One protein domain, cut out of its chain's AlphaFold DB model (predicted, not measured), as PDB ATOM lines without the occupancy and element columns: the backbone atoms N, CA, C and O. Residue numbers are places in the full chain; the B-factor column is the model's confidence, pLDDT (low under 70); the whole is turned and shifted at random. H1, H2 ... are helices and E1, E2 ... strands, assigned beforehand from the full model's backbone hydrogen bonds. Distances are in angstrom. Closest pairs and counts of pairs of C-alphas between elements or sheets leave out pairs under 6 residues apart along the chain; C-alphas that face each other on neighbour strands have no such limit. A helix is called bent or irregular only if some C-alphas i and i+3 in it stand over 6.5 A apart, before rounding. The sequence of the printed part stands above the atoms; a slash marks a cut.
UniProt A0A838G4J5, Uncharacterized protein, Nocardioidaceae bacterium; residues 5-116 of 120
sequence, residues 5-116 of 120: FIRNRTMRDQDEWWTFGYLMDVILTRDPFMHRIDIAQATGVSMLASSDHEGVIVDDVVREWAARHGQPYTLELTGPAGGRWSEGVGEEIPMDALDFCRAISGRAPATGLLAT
ATOM      1  N   PHE A   5      58.722 -22.061 -20.571       93.31
ATOM      2  CA  PHE A   5      58.146 -22.516 -21.840       93.31
ATOM      3  C   PHE A   5      56.700 -23.020 -21.706       93.31
ATOM      4  O   PHE A   5      55.959 -22.978 -22.683       93.31
ATOM      5  N   ILE A   6      56.295 -23.488 -20.517       92.62
ATOM      6  CA  ILE A   6      54.900 -23.840 -20.214       92.62
ATOM      7  C   ILE A   6      54.133 -22.572 -19.857       92.62
ATOM      8  O   ILE A   6      53.068 -22.324 -20.407       92.62
ATOM      9  N   ARG A   7      54.699 -21.738 -18.979       95.44
ATOM     10  CA  ARG A   7      54.062 -20.499 -18.510       95.44
ATOM     11  C   ARG A   7      53.724 -19.530 -19.643       95.44
ATOM     12  O   ARG A   7      52.709 -18.855 -19.548       95.44
ATOM     13  N   ASN A   8      54.533 -19.496 -20.700       95.69
ATOM     14  CA  ASN A   8      54.333 -18.632 -21.867       95.69
ATOM     15  C   ASN A   8      53.355 -19.208 -22.902       95.69
ATOM     16  O   ASN A   8      53.072 -18.546 -23.899       95.69
ATOM     17  N   ARG A   9      52.855 -20.438 -22.717       96.25
ATOM     18  CA  ARG A   9      51.745 -20.932 -23.538       96.25
ATOM     19  C   ARG A   9      50.503 -20.115 -23.229       96.25
ATOM     20  O   ARG A   9      50.324 -19.670 -22.096       96.25
ATOM     21  N   THR A  10      49.660 -19.943 -24.236       96.00
ATOM     22  CA  THR A  10      48.398 -19.231 -24.100       96.00
ATOM     23  C   THR A  10      47.219 -20.189 -24.157       96.00
ATOM     24  O   THR A  10      47.274 -21.229 -24.817       96.00
ATOM     25  N   MET A  11      46.154 -19.824 -23.459       93.25
ATOM     26  CA  MET A  11      44.834 -20.424 -23.581       93.25
ATOM     27  C   MET A  11      43.813 -19.320 -23.822       93.25
ATOM     28  O   MET A  11      44.019 -18.182 -23.400       93.25
ATOM     29  N   ARG A  12      42.735 -19.662 -24.523       92.19
ATOM     30  CA  ARG A  12      41.588 -18.774 -24.671       92.19
ATOM     31  C   ARG A  12      40.610 -19.072 -23.544       92.19
ATOM     32  O   ARG A  12      40.261 -20.239 -23.371       92.19
ATOM     33  N   ASP A  13      40.175 -18.043 -22.835       85.56
ATOM     34  CA  ASP A  13      38.999 -18.108 -21.975       85.56
ATOM     35  C   ASP A  13      38.029 -17.005 -22.379       85.56
ATOM     36  O   ASP A  13      38.412 -15.844 -22.512       85.56
ATOM     37  N   GLN A  14      36.786 -17.398 -22.648       82.69
ATOM     38  CA  GLN A  14      35.782 -16.528 -23.257       82.69
ATOM     39  C   GLN A  14      36.356 -15.784 -24.491       82.69
ATOM     40  O   GLN A  14      36.744 -16.415 -25.487       82.69
ATOM     41  N   ASP A  15      36.446 -14.455 -24.419       83.75
ATOM     42  CA  ASP A  15      36.964 -13.583 -25.475       83.75
ATOM     43  C   ASP A  15      38.379 -13.041 -25.206       83.75
ATOM     44  O   ASP A  15      38.896 -12.252 -25.997       83.75
ATOM     45  N   GLU A  16      39.056 -13.520 -24.156       88.88
ATOM     46  CA  GLU A  16      40.424 -13.127 -23.807       88.88
ATOM     47  C   GLU A  16      41.442 -14.266 -23.995       88.88
ATOM     48  O   GLU A  16      41.136 -15.460 -23.934       88.88
ATOM     49  N   TRP A  17      42.702 -13.886 -24.232       92.69
ATOM     50  CA  TRP A  17      43.839 -14.805 -24.247       92.69
ATOM     51  C   TRP A  17      44.703 -14.585 -23.017       92.69
ATOM     52  O   TRP A  17      45.204 -13.485 -22.791       92.69
ATOM     53  N   TRP A  18      44.964 -15.658 -22.284       94.62
ATOM     54  CA  TRP A  18      45.790 -15.621 -21.086       94.62
ATOM     55  C   TRP A  18      47.001 -16.516 -21.228       94.62
ATOM     56  O   TRP A  18      46.948 -17.567 -21.865       94.62
ATOM     57  N   THR A  19      48.100 -16.121 -20.595       96.69
ATOM     58  CA  THR A  19      49.233 -17.028 -20.414       96.69
ATOM     59  C   THR A  19      48.928 -18.011 -19.287       96.69
ATOM     60  O   THR A  19      48.275 -17.656 -18.305       96.69
ATOM     61  N   PHE A  20      49.463 -19.229 -19.360       95.62
ATOM     62  CA  PHE A  20      49.397 -20.161 -18.230       95.62
ATOM     63  C   PHE A  20      50.070 -19.587 -16.974       95.62
ATOM     64  O   PHE A  20      49.692 -19.937 -15.861       95.62
ATOM     65  N   GLY A  21      51.063 -18.707 -17.132       96.00
ATOM     66  CA  GLY A  21      51.653 -17.968 -16.018       96.00
ATOM     67  C   GLY A  21      50.645 -17.068 -15.303       96.00
ATOM     68  O   GLY A  21      50.578 -17.116 -14.082       96.00
ATOM     69  N   TYR A  22      49.848 -16.302 -16.051       95.31
ATOM     70  CA  TYR A  22      48.787 -15.458 -15.493       95.31
ATOM     71  C   TYR A  22      47.685 -16.297 -14.837       95.31
ATOM     72  O   TYR A  22      47.306 -16.024 -13.702       95.31
ATOM     73  N   LEU A  23      47.264 -17.388 -15.489       94.56
ATOM     74  CA  LEU A  23      46.314 -18.333 -14.902       94.56
ATOM     75  C   LEU A  23      46.806 -18.867 -13.548       94.56
ATOM     76  O   LEU A  23      46.090 -18.794 -12.558       94.56
ATOM     77  N   MET A  24      48.018 -19.422 -13.495       94.00
ATOM     78  CA  MET A  24      48.503 -20.102 -12.290       94.00
ATOM     79  C   MET A  24      48.861 -19.152 -11.152       94.00
ATOM     80  O   MET A  24      48.690 -19.521  -9.995       94.00
ATOM     81  N   ASP A  25      49.412 -17.980 -11.465       93.94
ATOM     82  CA  ASP A  25      49.947 -17.093 -10.433       93.94
ATOM     83  C   ASP A  25      48.914 -16.068  -9.954       93.94
ATOM     84  O   ASP A  25      48.986 -15.647  -8.801       93.94
ATOM     85  N   VAL A  26      47.962 -15.682 -10.811       95.50
ATOM     86  CA  VAL A  26      46.972 -14.639 -10.513       95.50
ATOM     87  C   VAL A  26      45.584 -15.246 -10.335       95.50
ATOM     88  O   VAL A  26      45.071 -15.245  -9.220       95.50
ATOM     89  N   ILE A  27      45.011 -15.823 -11.395       95.31
ATOM     90  CA  ILE A  27      43.629 -16.341 -11.386       95.31
ATOM     91  C   ILE A  27      43.473 -17.435 -10.321       95.31
ATOM     92  O   ILE A  27      42.751 -17.273  -9.351       95.31
ATOM     93  N   LEU A  28      44.263 -18.510 -10.366       93.88
ATOM     94  CA  LEU A  28      44.125 -19.601  -9.388       93.88
ATOM     95  C   LEU A  28      44.402 -19.189  -7.926       93.88
ATOM     96  O   LEU A  28      44.090 -19.957  -7.015       93.88
ATOM     97  N   THR A  29      44.965 -18.001  -7.682       92.25
ATOM     98  CA  THR A  29      45.066 -17.408  -6.339       92.25
ATOM     99  C   THR A  29      43.796 -16.635  -5.959       92.25
ATOM    100  O   THR A  29      43.348 -16.711  -4.813       92.25
ATOM    101  N   ARG A  30      43.210 -15.893  -6.901       97.19
ATOM    102  CA  ARG A  30      42.016 -15.065  -6.695       97.19
ATOM    103  C   ARG A  30      40.724 -15.888  -6.664       97.19
ATOM    104  O   ARG A  30      39.833 -15.556  -5.879       97.19
ATOM    105  N   ASP A  31      40.639 -16.976  -7.425       96.56
ATOM    106  CA  ASP A  31      39.440 -17.815  -7.515       96.56
ATOM    107  C   ASP A  31      39.030 -18.429  -6.156       96.56
ATOM    108  O   ASP A  31      37.894 -18.208  -5.718       96.56
ATOM    109  N   PRO A  32      39.929 -19.073  -5.375       96.50
ATOM    110  CA  PRO A  32      39.571 -19.573  -4.047       96.50
ATOM    111  C   PRO A  32      39.151 -18.466  -3.075       96.50
ATOM    112  O   PRO A  32      38.276 -18.686  -2.235       96.50
ATOM    113  N   PHE A  33      39.759 -17.278  -3.172       97.12
ATOM    114  CA  PHE A  33      39.366 -16.116  -2.375       97.12
ATOM    115  C   PHE A  33      37.928 -15.700  -2.698       97.12
ATOM    116  O   PHE A  33      37.109 -15.573  -1.786       97.12
ATOM    117  N   MET A  34      37.596 -15.579  -3.982       97.94
ATOM    118  CA  MET A  34      36.255 -15.219  -4.430       97.94
ATOM    119  C   MET A  34      35.211 -16.267  -4.023       97.94
ATOM    120  O   MET A  34      34.160 -15.929  -3.476       97.94
ATOM    121  N   HIS A  35      35.531 -17.552  -4.176       97.75
ATOM    122  CA  HIS A  35      34.672 -18.635  -3.701       97.75
ATOM    123  C   HIS A  35      34.483 -18.634  -2.181       97.75
ATOM    124  O   HIS A  35      33.402 -18.971  -1.693       97.75
ATOM    125  N   ARG A  36      35.487 -18.207  -1.406       97.38
ATOM    126  CA  ARG A  36      35.340 -18.049   0.046       97.38
ATOM    127  C   ARG A  36      34.349 -16.936   0.396       97.38
ATOM    128  O   ARG A  36      33.561 -17.124   1.322       97.38
ATOM    129  N   ILE A  37      34.343 -15.828  -0.353       96.88
ATOM    130  CA  ILE A  37      33.333 -14.763  -0.216       96.88
ATOM    131  C   ILE A  37      31.936 -15.316  -0.533       96.88
ATOM    132  O   ILE A  37      31.009 -15.116   0.252       96.88
ATOM    133  N   ASP A  38      31.788 -16.044  -1.646       96.94
ATOM    134  CA  ASP A  38      30.515 -16.661  -2.048       96.94
ATOM    135  C   ASP A  38      29.955 -17.592  -0.959       96.94
ATOM    136  O   ASP A  38      28.782 -17.495  -0.591       96.94
ATOM    137  N   ILE A  39      30.796 -18.463  -0.393       97.62
ATOM    138  CA  ILE A  39      30.401 -19.398   0.670       97.62
ATOM    139  C   ILE A  39      30.020 -18.653   1.954       97.62
ATOM    140  O   ILE A  39      29.009 -18.985   2.578       97.62
ATOM    141  N   ALA A  40      30.804 -17.649   2.355       96.75
ATOM    142  CA  ALA A  40      30.522 -16.837   3.537       96.75
ATOM    143  C   ALA A  40      29.142 -16.170   3.435       96.75
ATOM    144  O   ALA A  40      28.328 -16.264   4.354       96.75
ATOM    145  N   GLN A  41      28.830 -15.587   2.276       94.62
ATOM    146  CA  GLN A  41      27.530 -14.970   2.032       94.62
ATOM    147  C   GLN A  41      26.392 -16.000   2.003       94.62
ATOM    148  O   GLN A  41      25.363 -15.787   2.642       94.62
ATOM    149  N   ALA A  42      26.570 -17.125   1.304       97.00
ATOM    150  CA  ALA A  42      25.542 -18.160   1.184       97.00
ATOM    151  C   ALA A  42      25.200 -18.830   2.526       97.00
ATOM    152  O   ALA A  42      24.070 -19.269   2.735       97.00
ATOM    153  N   THR A  43      26.172 -18.914   3.436       97.88
ATOM    154  CA  THR A  43      26.009 -19.539   4.759       97.88
ATOM    155  C   THR A  43      25.678 -18.542   5.869       97.88
ATOM    156  O   THR A  43      25.305 -18.958   6.965       97.88
ATOM    157  N   GLY A  44      25.823 -17.239   5.615       95.94
ATOM    158  CA  GLY A  44      25.720 -16.196   6.638       95.94
ATOM    159  C   GLY A  44      26.870 -16.205   7.654       95.94
ATOM    160  O   GLY A  44      26.784 -15.526   8.676       95.94
ATOM    161  N   VAL A  45      27.940 -16.968   7.406       95.69
ATOM    162  CA  VAL A  45      29.127 -17.016   8.265       95.69
ATOM    163  C   VAL A  45      30.107 -15.948   7.807       95.69
ATOM    164  O   VAL A  45      30.593 -15.990   6.680       95.69
ATOM    165  N   SER A  46      30.435 -14.998   8.684       90.19
ATOM    166  CA  SER A  46      31.382 -13.931   8.358       90.19
ATOM    167  C   SER A  46      32.758 -14.486   7.993       90.19
ATOM    168  O   SER A  46      33.356 -15.269   8.732       90.19
ATOM    169  N   MET A  47      33.287 -14.024   6.863       93.50
ATOM    170  CA  MET A  47      34.662 -14.288   6.468       93.50
ATOM    171  C   MET A  47      35.609 -13.427   7.308       93.50
ATOM    172  O   MET A  47      35.492 -12.203   7.311       93.50
ATOM    173  N   LEU A  48      36.567 -14.051   7.998       93.50
ATOM    174  CA  LEU A  48      37.668 -13.309   8.607       93.50
ATOM    175  C   LEU A  48      38.548 -12.746   7.494       93.50
ATOM    176  O   LEU A  48      39.065 -13.503   6.670       93.50
ATOM    177  N   ALA A  49      38.686 -11.427   7.479       95.56
ATOM    178  CA  ALA A  49      39.531 -10.710   6.544       95.56
ATOM    179  C   ALA A  49      40.485  -9.789   7.302       95.56
ATOM    180  O   ALA A  49      40.156  -9.298   8.387       95.56
ATOM    181  N   SER A  50      41.647  -9.534   6.721       97.44
ATOM    182  CA  SER A  50      42.585  -8.531   7.216       97.44
ATOM    183  C   SER A  50      43.240  -7.765   6.072       97.44
ATOM    184  O   SER A  50      43.270  -8.220   4.927       97.44
ATOM    185  N   SER A  51      43.820  -6.614   6.409       96.50
ATOM    186  CA  SER A  51      44.653  -5.833   5.495       96.50
ATOM    187  C   SER A  51      45.851  -6.641   5.002       96.50
ATOM    188  O   SER A  51      46.230  -6.550   3.839       96.50
ATOM    189  N   ASP A  52      46.419  -7.466   5.881       97.38
ATOM    190  CA  ASP A  52      47.683  -8.163   5.638       97.38
ATOM    191  C   ASP A  52      47.525  -9.395   4.739       97.38
ATOM    192  O   ASP A  52      48.512  -9.879   4.189       97.38
ATOM    193  N   HIS A  53      46.303  -9.916   4.593       96.31
ATOM    194  CA  HIS A  53      46.036 -11.107   3.791       96.31
ATOM    195  C   HIS A  53      45.074 -10.813   2.638       96.31
ATOM    196  O   HIS A  53      45.499 -10.751   1.487       96.31
ATOM    197  N   GLU A  54      43.793 -10.571   2.917       97.50
ATOM    198  CA  GLU A  54      42.813 -10.258   1.871       97.50
ATOM    199  C   GLU A  54      43.065  -8.882   1.248       97.50
ATOM    200  O   GLU A  54      42.881  -8.729   0.044       97.50
ATOM    201  N   GLY A  55      43.559  -7.910   2.022       98.06
ATOM    202  CA  GLY A  55      43.917  -6.587   1.503       98.06
ATOM    203  C   GLY A  55      44.999  -6.628   0.416       98.06
ATOM    204  O   GLY A  55      44.953  -5.832  -0.518       98.06
ATOM    205  N   VAL A  56      45.920  -7.599   0.463       97.81
ATOM    206  CA  VAL A  56      46.937  -7.796  -0.589       97.81
ATOM    207  C   VAL A  56      46.296  -8.263  -1.898       97.81
ATOM    208  O   VAL A  56      46.677  -7.800  -2.971       97.81
ATOM    209  N   ILE A  57      45.301  -9.151  -1.817       97.75
ATOM    210  CA  ILE A  57      44.546  -9.617  -2.988       97.75
ATOM    211  C   ILE A  57      43.698  -8.468  -3.549       97.75
ATOM    212  O   ILE A  57      43.667  -8.267  -4.761       97.75
ATOM    213  N   VAL A  58      43.048  -7.688  -2.679       98.44
ATOM    214  CA  VAL A  58      42.252  -6.518  -3.076       98.44
ATOM    215  C   VAL A  58      43.120  -5.472  -3.782       98.44
ATOM    216  O   VAL A  58      42.716  -4.990  -4.834       98.44
ATOM    217  N   ASP A  59      44.317  -5.153  -3.278       98.56
ATOM    218  CA  ASP A  59      45.226  -4.198  -3.935       98.56
ATOM    219  C   ASP A  59      45.623  -4.657  -5.349       98.56
ATOM    220  O   ASP A  59      45.554  -3.871  -6.294       98.56
ATOM    221  N   ASP A  60      45.976  -5.933  -5.517       98.31
ATOM    222  CA  ASP A  60      46.311  -6.520  -6.821       98.31
ATOM    223  C   ASP A  60      45.122  -6.462  -7.802       98.31
ATOM    224  O   ASP A  60      45.270  -6.050  -8.957       98.31
ATOM    225  N   VAL A  61      43.919  -6.781  -7.319       98.50
ATOM    226  CA  VAL A  61      42.672  -6.678  -8.087       98.50
ATOM    227  C   VAL A  61      42.370  -5.230  -8.489       98.50
ATOM    228  O   VAL A  61      42.041  -4.987  -9.650       98.50
ATOM    229  N   VAL A  62      42.498  -4.260  -7.574       98.69
ATOM    230  CA  VAL A  62      42.257  -2.833  -7.860       98.69
ATOM    231  C   VAL A  62      43.229  -2.323  -8.918       98.69
ATOM    232  O   VAL A  62      42.814  -1.613  -9.832       98.69
ATOM    233  N   ARG A  63      44.510  -2.699  -8.837       98.50
ATOM    234  CA  ARG A  63      45.517  -2.304  -9.835       98.50
ATOM    235  C   ARG A  63      45.193  -2.848 -11.217       98.50
ATOM    236  O   ARG A  63      45.326  -2.121 -12.199       98.50
ATOM    237  N   GLU A  64      44.775  -4.108 -11.304       98.19
ATOM    238  CA  GLU A  64      44.396  -4.686 -12.588       98.19
ATOM    239  C   GLU A  64      43.110  -4.060 -13.139       98.19
ATOM    240  O   GLU A  64      43.060  -3.709 -14.318       98.19
ATOM    241  N   TRP A  65      42.094  -3.874 -12.297       98.62
ATOM    242  CA  TRP A  65      40.857  -3.186 -12.665       98.62
ATOM    243  C   TRP A  65      41.138  -1.782 -13.218       98.62
ATOM    244  O   TRP A  65      40.702  -1.464 -14.328       98.62
ATOM    245  N   ALA A  66      41.954  -0.998 -12.504       98.56
ATOM    246  CA  ALA A  66      42.382   0.339 -12.908       98.56
ATOM    247  C   ALA A  66      43.084   0.337 -14.269       98.56
ATOM    248  O   ALA A  66      42.740   1.114 -15.162       98.56
ATOM    249  N   ALA A  67      44.025  -0.592 -14.462       98.12
ATOM    250  CA  ALA A  67      44.735  -0.742 -15.725       98.12
ATOM    251  C   ALA A  67      43.807  -1.136 -16.887       98.12
ATOM    252  O   ALA A  67      44.023  -0.696 -18.017       98.12
ATOM    253  N   ARG A  68      42.775  -1.951 -16.630       96.88
ATOM    254  CA  ARG A  68      41.821  -2.403 -17.654       96.88
ATOM    255  C   ARG A  68      40.884  -1.292 -18.121       96.88
ATOM    256  O   ARG A  68      40.640  -1.200 -19.322       96.88
ATOM    257  N   HIS A  69      40.357  -0.461 -17.217       97.69
ATOM    258  CA  HIS A  69      39.473   0.636 -17.630       97.69
ATOM    259  C   HIS A  69      40.245   1.884 -18.082       97.69
ATOM    260  O   HIS A  69      39.758   2.604 -18.951       97.69
ATOM    261  N   GLY A  70      41.440   2.143 -17.533       98.12
ATOM    262  CA  GLY A  70      42.343   3.215 -17.976       98.12
ATOM    263  C   GLY A  70      41.758   4.630 -17.870       98.12
ATOM    264  O   GLY A  70      42.081   5.499 -18.678       98.12
ATOM    265  N   GLN A  71      40.861   4.856 -16.909       98.56
ATOM    266  CA  GLN A  71      40.129   6.116 -16.711       98.56
ATOM    267  C   GLN A  71      40.398   6.670 -15.306       98.56
ATOM    268  O   GLN A  71      40.650   5.877 -14.400       98.56
ATOM    269  N   PRO A  72      40.324   7.998 -15.092       98.25
ATOM    270  CA  PRO A  72      40.473   8.566 -13.760       98.25
ATOM    271  C   PRO A  72      39.410   8.063 -12.776       98.25
ATOM    272  O   PRO A  72      38.243   7.923 -13.146       98.25
ATOM    273  N   TYR A  73      39.792   7.844 -11.518       98.56
ATOM    274  CA  TYR A  73      38.901   7.320 -10.480       98.56
ATOM    275  C   TYR A  73      39.355   7.709  -9.067       98.56
ATOM    276  O   TYR A  73      40.522   8.029  -8.831       98.56
ATOM    277  N   THR A  74      38.431   7.650  -8.109       98.50
ATOM    278  CA  THR A  74      38.704   7.702  -6.666       98.50
ATOM    279  C   THR A  74      37.924   6.583  -5.979       98.50
ATOM    280  O   THR A  74      36.704   6.642  -5.861       98.50
ATOM    281  N   LEU A  75      38.631   5.545  -5.536       98.62
ATOM    282  CA  LEU A  75      38.061   4.345  -4.925       98.62
ATOM    283  C   LEU A  75      38.324   4.349  -3.417       98.62
ATOM    284  O   LEU A  75      39.479   4.359  -2.980       98.62
ATOM    285  N   GLU A  76      37.258   4.305  -2.624       98.62
ATOM    286  CA  GLU A  76      37.315   4.128  -1.173       98.62
ATOM    287  C   GLU A  76      36.645   2.805  -0.812       98.62
ATOM    288  O   GLU A  76      35.422   2.681  -0.864       98.62
ATOM    289  N   LEU A  77      37.459   1.814  -0.442       98.69
ATOM    290  CA  LEU A  77      36.957   0.522   0.007       98.69
ATOM    291  C   LEU A  77      36.950   0.458   1.529       98.69
ATOM    292  O   LEU A  77      37.984   0.647   2.171       98.69
ATOM    293  N   THR A  78      35.794   0.166   2.112       98.44
ATOM    294  CA  THR A  78      35.635  -0.069   3.548       98.44
ATOM    295  C   THR A  78      35.862  -1.541   3.904       98.44
ATOM    296  O   THR A  78      36.029  -2.395   3.035       98.44
ATOM    297  N   GLY A  79      35.853  -1.840   5.205       97.19
ATOM    298  CA  GLY A  79      36.023  -3.194   5.729       97.19
ATOM    299  C   GLY A  79      37.487  -3.561   6.012       97.19
ATOM    300  O   GLY A  79      38.394  -2.773   5.742       97.19
ATOM    301  N   PRO A  80      37.749  -4.752   6.586       97.38
ATOM    302  CA  PRO A  80      39.089  -5.134   7.040       97.38
ATOM    303  C   PRO A  80      40.137  -5.251   5.925       97.38
ATOM    304  O   PRO A  80      41.322  -5.102   6.201       97.38
ATOM    305  N   ALA A  81      39.705  -5.522   4.691       97.81
ATOM    306  CA  ALA A  81      40.551  -5.585   3.495       97.81
ATOM    307  C   ALA A  81      40.500  -4.288   2.658       97.81
ATOM    308  O   ALA A  81      40.949  -4.270   1.514       97.81
ATOM    309  N   GLY A  82      39.894  -3.230   3.204       98.06
ATOM    310  CA  GLY A  82      39.683  -1.954   2.535       98.06
ATOM    311  C   GLY A  82      40.933  -1.081   2.427       98.06
ATOM    312  O   GLY A  82      42.016  -1.416   2.906       98.06
ATOM    313  N   GLY A  83      40.768   0.077   1.796       98.44
ATOM    314  CA  GLY A  83      41.840   1.017   1.495       98.44
ATOM    315  C   GLY A  83      41.361   2.176   0.623       98.44
ATOM    316  O   GLY A  83      40.166   2.335   0.372       98.44
ATOM    317  N   ARG A  84      42.300   3.006   0.162       98.50
ATOM    318  CA  ARG A  84      42.020   4.115  -0.761       98.50
ATOM    319  C   ARG A  84      42.970   4.059  -1.947       98.50
ATOM    320  O   ARG A  84      44.182   3.973  -1.754       98.50
ATOM    321  N   TRP A  85      42.419   4.181  -3.147       98.62
ATOM    322  CA  TRP A  85      43.165   4.248  -4.402       98.62
ATOM    323  C   TRP A  85      42.608   5.373  -5.264       98.62
ATOM    324  O   TRP A  85      41.419   5.679  -5.214       98.62
ATOM    325  N   SER A  86      43.461   5.995  -6.066       98.06
ATOM    326  CA  SER A  86      43.034   7.056  -6.971       98.06
ATOM    327  C   SER A  86      44.032   7.235  -8.098       98.06
ATOM    328  O   SER A  86      45.243   7.196  -7.862       98.06
ATOM    329  N   GLU A  87      43.522   7.551  -9.278       97.75
ATOM    330  CA  GLU A  87      44.309   8.034 -10.404       97.75
ATOM    331  C   GLU A  87      43.570   9.219 -11.033       97.75
ATOM    332  O   GLU A  87      42.433   9.086 -11.475       97.75
ATOM    333  N   GLY A  88      44.187  10.404 -11.037       95.75
ATOM    334  CA  GLY A  88      43.544  11.632 -11.517       95.75
ATOM    335  C   GLY A  88      42.315  12.058 -10.698       95.75
ATOM    336  O   GLY A  88      42.222  11.789  -9.503       95.75
ATOM    337  N   VAL A  89      41.388  12.769 -11.348       93.69
ATOM    338  CA  VAL A  89      40.099  13.197 -10.776       93.69
ATOM    339  C   VAL A  89      38.991  12.574 -11.620       93.69
ATOM    340  O   VAL A  89      38.913  12.857 -12.816       93.69
ATOM    341  N   GLY A  90      38.165  11.718 -11.020       94.00
ATOM    342  CA  GLY A  90      37.168  10.918 -11.736       94.00
ATOM    343  C   GLY A  90      36.035  10.425 -10.842       94.00
ATOM    344  O   GLY A  90      35.736  11.057  -9.834       94.00
ATOM    345  N   GLU A  91      35.396   9.319 -11.231       96.38
ATOM    346  CA  GLU A  91      34.259   8.735 -10.501       96.38
ATOM    347  C   GLU A  91      34.652   8.392  -9.052       96.38
ATOM    348  O   GLU A  91      35.671   7.735  -8.823       96.38
ATOM    349  N   GLU A  92      33.855   8.850  -8.082       98.00
ATOM    350  CA  GLU A  92      34.007   8.508  -6.666       98.00
ATOM    351  C   GLU A  92      33.198   7.251  -6.345       98.00
ATOM    352  O   GLU A  92      31.980   7.224  -6.526       98.00
ATOM    353  N   ILE A  93      33.871   6.214  -5.853       98.25
ATOM    354  CA  ILE A  93      33.280   4.890  -5.644       98.25
ATOM    355  C   ILE A  93      33.522   4.455  -4.188       98.25
ATOM    356  O   ILE A  93      34.553   3.846  -3.891       98.25
ATOM    357  N   PRO A  94      32.610   4.788  -3.254       98.00
ATOM    358  CA  PRO A  94      32.644   4.281  -1.885       98.00
ATOM    359  C   PRO A  94      31.866   2.961  -1.764       98.00
ATOM    360  O   PRO A  94      30.664   2.925  -2.038       98.00
ATOM    361  N   MET A  95      32.513   1.876  -1.329       98.31
ATOM    362  CA  MET A  95      31.842   0.583  -1.089       98.31
ATOM    363  C   MET A  95      32.663  -0.367  -0.203       98.31
ATOM    364  O   MET A  95      33.793  -0.057   0.149       98.31
ATOM    365  N   ASP A  96      32.126  -1.531   0.167       97.75
ATOM    366  CA  ASP A  96      32.910  -2.569   0.854       97.75
ATOM    367  C   ASP A  96      33.912  -3.249  -0.095       97.75
ATOM    368  O   ASP A  96      33.628  -3.458  -1.277       97.75
ATOM    369  N   ALA A  97      35.086  -3.615   0.425       98.25
ATOM    370  CA  ALA A  97      36.142  -4.241  -0.367       98.25
ATOM    371  C   ALA A  97      35.727  -5.578  -1.004       98.25
ATOM    372  O   ALA A  97      36.101  -5.865  -2.142       98.25
ATOM    373  N   LEU A  98      34.952  -6.403  -0.298       97.06
ATOM    374  CA  LEU A  98      34.516  -7.700  -0.813       97.06
ATOM    375  C   LEU A  98      33.394  -7.528  -1.835       97.06
ATOM    376  O   LEU A  98      33.399  -8.210  -2.863       97.06
ATOM    377  N   ASP A  99      32.482  -6.584  -1.601       97.38
ATOM    378  CA  ASP A  99      31.439  -6.226  -2.566       97.38
ATOM    379  C   ASP A  99      32.039  -5.672  -3.864       97.38
ATOM    380  O   ASP A  99      31.566  -6.019  -4.950       97.38
ATOM    381  N   PHE A 100      33.117  -4.883  -3.771       98.38
ATOM    382  CA  PHE A 100      33.869  -4.412  -4.935       98.38
ATOM    383  C   PHE A 100      34.375  -5.591  -5.762       98.38
ATOM    384  O   PHE A 100      34.051  -5.688  -6.947       98.38
ATOM    385  N   CYS A 101      35.086  -6.536  -5.133       98.25
ATOM    386  CA  CYS A 101      35.588  -7.718  -5.829       98.25
ATOM    387  C   CYS A 101      34.448  -8.549  -6.444       98.25
ATOM    388  O   CYS A 101      34.574  -9.012  -7.577       98.25
ATOM    389  N   ARG A 102      33.310  -8.711  -5.753       97.75
ATOM    390  CA  ARG A 102      32.139  -9.410  -6.312       97.75
ATOM    391  C   ARG A 102      31.594  -8.708  -7.556       97.75
ATOM    392  O   ARG A 102      31.330  -9.394  -8.546       97.75
ATOM    393  N   ALA A 103      31.442  -7.384  -7.521       98.06
ATOM    394  CA  ALA A 103      30.906  -6.591  -8.627       98.06
ATOM    395  C   ALA A 103      31.751  -6.747  -9.899       98.06
ATOM    396  O   ALA A 103      31.241  -7.197 -10.926       98.06
ATOM    397  N   ILE A 104      33.062  -6.501  -9.810       98.19
ATOM    398  CA  ILE A 104      33.972  -6.593 -10.967       98.19
ATOM    399  C   ILE A 104      34.283  -8.040 -11.384       98.19
ATOM    400  O   ILE A 104      34.849  -8.269 -12.449       98.19
ATOM    401  N   SER A 105      33.895  -9.036 -10.583       97.12
ATOM    402  CA  SER A 105      33.916 -10.448 -10.992       97.12
ATOM    403  C   SER A 105      32.669 -10.878 -11.780       97.12
ATOM    404  O   SER A 105      32.574 -12.026 -12.206       97.12
ATOM    405  N   GLY A 106      31.670  -9.996 -11.918       95.75
ATOM    406  CA  GLY A 106      30.383 -10.309 -12.548       95.75
ATOM    407  C   GLY A 106      29.372 -11.026 -11.645       95.75
ATOM    408  O   GLY A 106      28.331 -11.466 -12.130       95.75
ATOM    409  N   ARG A 107      29.638 -11.140 -10.335       95.94
ATOM    410  CA  ARG A 107      28.751 -11.797  -9.348       95.94
ATOM    411  C   ARG A 107      27.731 -10.854  -8.702       95.94
ATOM    412  O   ARG A 107      26.913 -11.300  -7.896       95.94
ATOM    413  N   ALA A 108      27.785  -9.564  -9.018       94.06
ATOM    414  CA  ALA A 108      26.813  -8.562  -8.599       94.06
ATOM    415  C   ALA A 108      26.579  -7.552  -9.737       94.06
ATOM    416  O   ALA A 108      27.475  -7.361 -10.561       94.06
ATOM    417  N   PRO A 109      25.398  -6.908  -9.810       92.56
ATOM    418  CA  PRO A 109      25.162  -5.838 -10.773       92.56
ATOM    419  C   PRO A 109      26.196  -4.720 -10.618       92.56
ATOM    420  O   PRO A 109      26.429  -4.243  -9.509       92.56
ATOM    421  N   ALA A 110      26.784  -4.294 -11.733       95.88
ATOM    422  CA  ALA A 110      27.811  -3.264 -11.759       95.88
ATOM    423  C   ALA A 110      27.565  -2.291 -12.920       95.88
ATOM    424  O   ALA A 110      27.104  -2.684 -13.993       95.88
ATOM    425  N   THR A 111      27.856  -1.011 -12.697       95.94
ATOM    426  CA  THR A 111      27.701   0.076 -13.675       95.94
ATOM    427  C   THR A 111      28.925   0.983 -13.645       95.94
ATOM    428  O   THR A 111      29.747   0.874 -12.738       95.94
ATOM    429  N   GLY A 112      29.047   1.891 -14.616       96.56
ATOM    430  CA  GLY A 112      30.180   2.818 -14.668       96.56
ATOM    431  C   GLY A 112      31.502   2.065 -14.801       96.56
ATOM    432  O   GLY A 112      31.566   1.055 -15.508       96.56
ATOM    433  N   LEU A 113      32.535   2.516 -14.089       97.94
ATOM    434  CA  LEU A 113      33.839   1.840 -14.086       97.94
ATOM    435  C   LEU A 113      33.787   0.411 -13.510       97.94
ATOM    436  O   LEU A 113      34.583  -0.443 -13.900       97.94
ATOM    437  N   LEU A 114      32.828   0.102 -12.630       98.06
ATOM    438  CA  LEU A 114      32.674  -1.243 -12.056       98.06
ATOM    439  C   LEU A 114      32.188  -2.283 -13.079       98.06
ATOM    440  O   LEU A 114      32.276  -3.481 -12.821       98.06
ATOM    441  N   ALA A 115      31.688  -1.856 -14.245       97.25
ATOM    442  CA  ALA A 115      31.334  -2.773 -15.330       97.25
ATOM    443  C   ALA A 115      32.569  -3.396 -16.014       97.25
ATOM    444  O   ALA A 115      32.437  -4.385 -16.736       97.25
ATOM    445  N   THR A 116      33.767  -2.841 -15.801       97.69
ATOM    446  CA  THR A 116      35.019  -3.435 -16.279       97.69
ATOM    447  C   THR A 116      35.387  -4.636 -15.417       97.69
ATOM    448  O   THR A 116      35.743  -4.489 -14.250       97.69
TER     449      THR A 116
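AT A GLANCE: This is residues 5 to 116 of the 120 residues of an uncharacterized protein of Nocardioidaceae bacterium (UniProt A0A838G4J5). A small sheet of three strands, E4, E3 and E5, has helices H2 and H3 over one face and its other face bare of named helices. The long helix H1 crosses H2 and H3 on their side away from the sheet and reaches out to a small hairpin, E1 and E2, where residues 12 to 17 stick out. The printed part has 112 residues, with four named helices and five named strands in the order E1 E2 H1 H2 E3 E4 E5 H3 H4; the larger sheet is mixed, the hairpin antiparallel, the class mixed, helices and strands. The whole is compact, with a radius of gyration of the C-alphas of 14.8 A and spans of 41 by 37 by 27 A.

HOW THE PARTS SIT: E1, residues 10 to 13, and E2, residues 16 to 19, form an antiparallel hairpin, with N 11 and O 18 at 2.9 A. H1, residues 20 to 43, has a kink of 39 degrees near residue 27; it is neither bent nor irregular, but only just, with C-alphas 25 and 28 at 6.4 A. H2, residues 54 to 69, is close to H1 but not clearly touching, the closest C-alphas being those of Arg 30 and Ile 57, 7.1 A. E3, residues 73 to 78, and E4, residues 83 to 87, are an antiparallel hairpin, with N 75 and O 85 at 2.8 A. E5, residues 91 to 96, is parallel to E3, with N 78 and O 95 at 2.8 A. H3, residues 97 to 104, is the hub. With residues 34 to 37 alone, H1 only just touches H3, with 3 pairs of C-alphas within 8 A; the closest are those of Ile 37 and Leu 98, 7.2 A, at a steep tilt of 66 degrees. H2 touches H3 with residues 58 to 65 alone, closest at the C-alphas of Val 58 and Ala 97, 7.1 A. H2 and H3 are on the same face of the sheet, two layers, helices over strands: H2 over E4 and E3 at a height over the sheet of 10.0 A, along the strands, and H3 over E5 at 8.7 A, where it stands up from the sheet. H4, residues 112 to 115, touches H3, Ile 104 and Leu 114 having the closest C-alphas at 5.6 A, and only grazes the sheet. Every O i to N i+4 pair is within hydrogen-bond range in H2 and H3, 16 of 20 in H1; H4 is too short for one.

IN THESE COORDINATES: E1 begins at C-alpha 10 (48.398, -19.231, -24.100). H1 measures 32.8 A, H2 22.6 A, E3 16.2 A and E5 16.1 A. H4 ends at C-alpha 115 (31.334, -2.773, -15.330).

THE WHOLE: The C-alphas farthest apart, of Phe 5 and Gly 44, are 43.6 A apart. The printed part has no cut and no long link. No printed residue is under 70 in pLDDT.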